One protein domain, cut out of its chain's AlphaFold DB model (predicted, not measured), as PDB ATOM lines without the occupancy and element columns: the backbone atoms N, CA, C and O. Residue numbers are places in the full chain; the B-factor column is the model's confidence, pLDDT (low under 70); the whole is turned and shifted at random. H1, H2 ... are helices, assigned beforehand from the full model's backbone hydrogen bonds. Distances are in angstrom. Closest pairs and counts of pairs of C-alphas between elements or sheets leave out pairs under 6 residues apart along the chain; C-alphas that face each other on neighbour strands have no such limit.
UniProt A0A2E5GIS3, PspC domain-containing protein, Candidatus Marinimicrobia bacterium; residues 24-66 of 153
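This is residues 24 to 66 of the 153 residues of the protein "PspC domain-containing protein" of Candidatus Marinimicrobia bacterium (UniProt A0A2E5GIS3). Two helices follow each other end to end in one long, thin rod with a corner near Phe 38, the shorter H1 making one arm and the longer H2 the other, like a wide open V. The arms do not fold back on each other, and residues 24 to 66 stand free. The printed part has 43 residues with two named helices, H1 then H2, and no named strand; the class is all helix. It is extended, with a radius of gyration of the C-alphas of 17.6 A and spans of 56 by 17 by 6 A.

H1 is residues 24 to 37, 19.8 A from first to last C-alpha, beginning at C-alpha 24 at (230.403, 263.347, 189.120). H2 is residues 39 to 66, 39.4 A long, from C-alpha 39 at (221.852, 243.338, 192.661) to C-alpha 66 at (218.440, 213.835, 166.796).

H1 and H2 meet only through their link, which is tight, with 1 residue, Phe 38, between them. In H1 and H2 every O i to N i+4 pair is within hydrogen-bond range.

The C-alphas farthest apart, those of Leu 26 and Gly 66, are 55.6 A apart. The printed part has no cut. Its mean pLDDT is 72.6, and 15 residues are under 70, among them residues 39 to 42 and 48 to 54 of H2.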
ATOM      1  N   GLY A  24     230.494 264.468 190.056       72.88
ATOM      2  CA  GLY A  24     230.403 263.347 189.120       72.88
ATOM      3  C   GLY A  24     230.756 262.016 189.782       72.88
ATOM      4  O   GLY A  24     230.024 261.040 189.642       72.88
ATOM      5  N   ILE A  25     231.837 261.982 190.566       81.50
ATOM      6  CA  ILE A  25     232.260 260.785 191.308       81.50
ATOM      7  C   ILE A  25     231.193 260.375 192.335       81.50
ATOM      8  O   ILE A  25     230.880 259.196 192.450       81.50
ATOM      9  N   LEU A  26     230.579 261.334 193.030       81.81
ATOM     10  CA  LEU A  26     229.482 261.113 193.974       81.81
ATOM     11  C   LEU A  26     228.250 260.526 193.277       81.81
ATOM     12  O   LEU A  26     227.651 259.596 193.809       81.81
ATOM     13  N   LEU A  27     227.897 261.017 192.084       75.00
ATOM     14  CA  LEU A  27     226.812 260.461 191.268       75.00
ATOM     15  C   LEU A  27     227.115 259.034 190.799       75.00
ATOM     16  O   LEU A  27     226.239 258.174 190.869       75.00
ATOM     17  N   ILE A  28     228.353 258.760 190.380       77.75
ATOM     18  CA  ILE A  28     228.790 257.412 189.992       77.75
ATOM     19  C   ILE A  28     228.720 256.467 191.198       77.75
ATOM     20  O   ILE A  28     228.173 255.374 191.088       77.75
ATOM     21  N   ILE A  29     229.200 256.897 192.367       83.75
ATOM     22  CA  ILE A  29     229.151 256.111 193.607       83.75
ATOM     23  C   ILE A  29     227.705 255.885 194.057       83.75
ATOM     24  O   ILE A  29     227.359 254.768 194.430       83.75
ATOM     25  N   ALA A  30     226.842 256.902 193.990       80.94
ATOM     26  CA  ALA A  30     225.424 256.771 194.310       80.94
ATOM     27  C   ALA A  30     224.718 255.808 193.344       80.94
ATOM     28  O   ALA A  30     223.948 254.957 193.786       80.94
ATOM     29  N   GLY A  31     225.029 255.883 192.047       76.31
ATOM     30  CA  GLY A  31     224.539 254.952 191.032       76.31
ATOM     31  C   GLY A  31     224.982 253.514 191.300       76.31
ATOM     32  O   GLY A  31     224.149 252.614 191.297       76.31
ATOM     33  N   ILE A  32     226.261 253.301 191.623       78.88
ATOM     34  CA  ILE A  32     226.802 251.983 191.993       78.88
ATOM     35  C   ILE A  32     226.170 251.478 193.299       78.88
ATOM     36  O   ILE A  32     225.808 250.311 193.388       78.88
ATOM     37  N   ALA A  33     225.961 252.337 194.297       80.19
ATOM     38  CA  ALA A  33     225.317 251.960 195.555       80.19
ATOM     39  C   ALA A  33     223.840 251.572 195.360       80.19
ATOM     40  O   ALA A  33     223.361 250.615 195.971       80.19
ATOM     41  N   VAL A  34     223.116 252.282 194.488       74.94
ATOM     42  CA  VAL A  34     221.745 251.925 194.085       74.94
ATOM     43  C   VAL A  34     221.739 250.622 193.283       74.94
ATOM     44  O   VAL A  34     220.890 249.770 193.532       74.94
ATOM     45  N   PHE A  35     222.710 250.437 192.388       72.75
ATOM     46  CA  PHE A  35     222.874 249.226 191.587       72.75
ATOM     47  C   PHE A  35     223.133 247.995 192.462       72.75
ATOM     48  O   PHE A  35     222.437 246.995 192.325       72.75
ATOM     49  N   ILE A  36     224.042 248.098 193.435       72.00
ATOM     50  CA  ILE A  36     224.333 247.037 194.415       72.00
ATOM     51  C   ILE A  36     223.103 246.739 195.284       72.00
ATOM     52  O   ILE A  36     222.865 245.596 195.666       72.00
ATOM     53  N   ARG A  37     222.260 247.737 195.574       76.88
ATOM     54  CA  ARG A  37     221.008 247.511 196.314       76.88
ATOM     55  C   ARG A  37     219.940 246.787 195.487       76.88
ATOM     56  O   ARG A  37     219.025 246.203 196.063       76.88
ATOM     57  N   PHE A  38     220.066 246.808 194.161       71.12
ATOM     58  CA  PHE A  38     219.197 246.123 193.201       71.12
ATOM     59  C   PHE A  38     219.831 244.838 192.626       71.12
ATOM     60  O   PHE A  38     219.242 244.208 191.746       71.12
ATOM     61  N   ASP A  39     221.003 244.441 193.142       68.25
ATOM     62  CA  ASP A  39     221.852 243.338 192.661       68.25
ATOM     63  C   ASP A  39     221.069 242.032 192.466       68.25
ATOM     64  O   ASP A  39     221.079 241.440 191.386       68.25
ATOM     65  N   HIS A  40     220.250 241.666 193.456       68.25
ATOM     66  CA  HIS A  40     219.413 240.472 193.384       68.25
ATOM     67  C   HIS A  40     218.395 240.505 192.242       68.25
ATOM     68  O   HIS A  40     218.185 239.486 191.592       68.25
ATOM     69  N   ALA A  41     217.764 241.646 191.962       67.31
ATOM     70  CA  ALA A  41     216.753 241.719 190.911       67.31
ATOM     71  C   ALA A  41     217.385 241.583 189.518       67.31
ATOM     72  O   ALA A  41     216.838 240.882 188.671       67.31
ATOM     73  N   LEU A  42     218.561 242.182 189.294       67.44
ATOM     74  CA  LEU A  42     219.278 242.060 188.022       67.44
ATOM     75  C   LEU A  42     219.833 240.655 187.802       67.44
ATOM     76  O   LEU A  42     219.717 240.139 186.694       67.44
ATOM     77  N   PHE A  43     220.370 240.014 188.841       71.12
ATOM     78  CA  PHE A  43     220.878 238.649 188.728       71.12
ATOM     79  C   PHE A  43     219.747 237.633 188.505       71.12
ATOM     80  O   PHE A  43     219.895 236.727 187.692       71.12
ATOM     81  N   ILE A  44     218.583 237.831 189.141       67.56
ATOM     82  CA  ILE A  44     217.369 237.025 188.915       67.56
ATOM     83  C   ILE A  44     216.862 237.203 187.476       67.56
ATOM     84  O   ILE A  44     216.616 236.212 186.795       67.56
ATOM     85  N   ILE A  45     216.755 238.439 186.972       70.25
ATOM     86  CA  ILE A  45     216.346 238.715 185.579       70.25
ATOM     87  C   ILE A  45     217.341 238.102 184.582       70.25
ATOM     88  O   ILE A  45     216.935 237.526 183.573       70.25
ATOM     89  N   TRP A  46     218.637 238.204 184.876       66.44
ATOM     90  CA  TRP A  46     219.711 237.672 184.044       66.44
ATOM     91  C   TRP A  46     219.734 236.140 184.010       66.44
ATOM     92  O   TRP A  46     219.851 235.557 182.931       66.44
ATOM     93  N   ASP A  47     219.574 235.481 185.157       71.50
ATOM     94  CA  ASP A  47     219.554 234.021 185.260       71.50
ATOM     95  C   ASP A  47     218.303 233.431 184.596       71.50
ATOM     96  O   ASP A  47     218.409 232.546 183.752       71.50
ATOM     97  N   ILE A  48     217.123 234.004 184.854       68.31
ATOM     98  CA  ILE A  48     215.861 233.589 184.217       68.31
ATOM     99  C   ILE A  48     215.874 233.825 182.701       68.31
ATOM    100  O   ILE A  48     215.289 233.027 181.961       68.31
ATOM    101  N   PHE A  49     216.553 234.874 182.222       69.88
ATOM    102  CA  PHE A  49     216.779 235.084 180.790       69.88
ATOM    103  C   PHE A  49     217.662 233.980 180.207       69.88
ATOM    104  O   PHE A  49     217.270 233.326 179.237       69.88
ATOM    105  N   TRP A  50     218.823 233.734 180.815       68.19
ATOM    106  CA  TRP A  50     219.776 232.756 180.301       68.19
ATOM    107  C   TRP A  50     219.250 231.324 180.380       68.19
ATOM    108  O   TRP A  50     219.427 230.588 179.417       68.19
ATOM    109  N   HIS A  51     218.544 230.932 181.441       66.56
ATOM    110  CA  HIS A  51     218.036 229.567 181.611       66.56
ATOM    111  C   HIS A  51     216.898 229.226 180.643       66.56
ATOM    112  O   HIS A  51     216.902 228.164 180.017       66.56
ATOM    113  N   ASN A  52     215.929 230.131 180.481       64.75
ATOM    114  CA  ASN A  52     214.807 229.905 179.568       64.75
ATOM    115  C   ASN A  52     215.260 229.946 178.109       64.75
ATOM    116  O   ASN A  52     214.789 229.153 177.290       64.75
ATOM    117  N   LEU A  53     216.217 230.823 177.792       66.25
ATOM    118  CA  LEU A  53     216.804 230.895 176.465       66.25
ATOM    119  C   LEU A  53     217.626 229.644 176.147       66.25
ATOM    120  O   LEU A  53     217.406 229.024 175.106       66.25
ATOM    121  N   LEU A  54     218.532 229.240 177.043       68.69
ATOM    122  CA  LEU A  54     219.355 228.052 176.833       68.69
ATOM    123  C   LEU A  54     218.508 226.791 176.744       68.69
ATOM    124  O   LEU A  54     218.770 225.999 175.855       68.69
ATOM    125  N   ASN A  55     217.480 226.601 177.574       72.00
ATOM    126  CA  ASN A  55     216.639 225.402 177.485       72.00
ATOM    127  C   ASN A  55     215.897 225.307 176.147       72.00
ATOM    128  O   ASN A  55     215.797 224.220 175.579       72.00
ATOM    129  N   ILE A  56     215.426 226.433 175.606       70.06
ATOM    130  CA  ILE A  56     214.796 226.481 174.281       70.06
ATOM    131  C   ILE A  56     215.815 226.194 173.175       70.06
ATOM    132  O   ILE A  56     215.539 225.382 172.291       70.06
ATOM    133  N   PHE A  57     217.012 226.779 173.245       75.00
ATOM    134  CA  PHE A  57     218.075 226.526 172.270       75.00
ATOM    135  C   PHE A  57     218.612 225.098 172.340       75.00
ATOM    136  O   PHE A  57     218.803 224.463 171.308       75.00
ATOM    137  N   VAL A  58     218.820 224.578 173.544       73.06
ATOM    138  CA  VAL A  58     219.301 223.221 173.796       73.06
ATOM    139  C   VAL A  58     218.256 222.212 173.363       73.06
ATOM    140  O   VAL A  58     218.611 221.259 172.686       73.06
ATOM    141  N   SER A  59     216.974 222.428 173.665       69.06
ATOM    142  CA  SER A  59     215.905 221.535 173.212       69.06
ATOM    143  C   SER A  59     215.790 221.532 171.682       69.06
ATOM    144  O   SER A  59     215.743 220.465 171.070       69.06
ATOM    145  N   LEU A  60     215.868 222.701 171.032       74.69
ATOM    146  CA  LEU A  60     215.860 222.806 169.568       74.69
ATOM    147  C   LEU A  60     217.097 222.148 168.932       74.69
ATOM    148  O   LEU A  60     216.985 221.449 167.926       74.69
ATOM    149  N   PHE A  61     218.270 222.340 169.537       76.12
ATOM    150  CA  PHE A  61     219.527 221.746 169.095       76.12
ATOM    151  C   PHE A  61     219.536 220.230 169.300       76.12
ATOM    152  O   PHE A  61     220.003 219.505 168.429       76.12
ATOM    153  N   LEU A  62     218.976 219.730 170.402       79.38
ATOM    154  CA  LEU A  62     218.911 218.304 170.714       79.38
ATOM    155  C   LEU A  62     217.919 217.580 169.797       79.38
ATOM    156  O   LEU A  62     218.250 216.545 169.223       79.38
ATOM    157  N   VAL A  63     216.727 218.150 169.604       73.19
ATOM    158  CA  VAL A  63     215.714 217.612 168.685       73.19
ATOM    159  C   VAL A  63     216.212 217.690 167.239       73.19
ATOM    160  O   VAL A  63     216.132 216.701 166.509       73.19
ATOM    161  N   GLY A  64     216.815 218.813 166.838       73.94
ATOM    162  CA  GLY A  64     217.418 218.990 165.516       73.94
ATOM    163  C   GLY A  64     218.597 218.048 165.266       73.94
ATOM    164  O   GLY A  64     218.647 217.396 164.227       73.94
ATOM    165  N   SER A  65     219.503 217.901 166.235       68.50
ATOM    166  CA  SER A  65     220.622 216.955 166.173       68.50
ATOM    167  C   SER A  65     220.137 215.503 166.135       68.50
ATOM    168  O   SER A  65     220.739 214.683 165.444       68.50
ATOM    169  N   GLY A  66     219.049 215.167 166.834       71.31
ATOM    170  CA  GLY A  66     218.440 213.835 166.796       71.31
ATOM    171  C   GLY A  66     217.857 213.499 165.422       71.31
ATOM    172  O   GLY A  66     218.123 212.430 164.874       71.31
TER     173      GLY A  66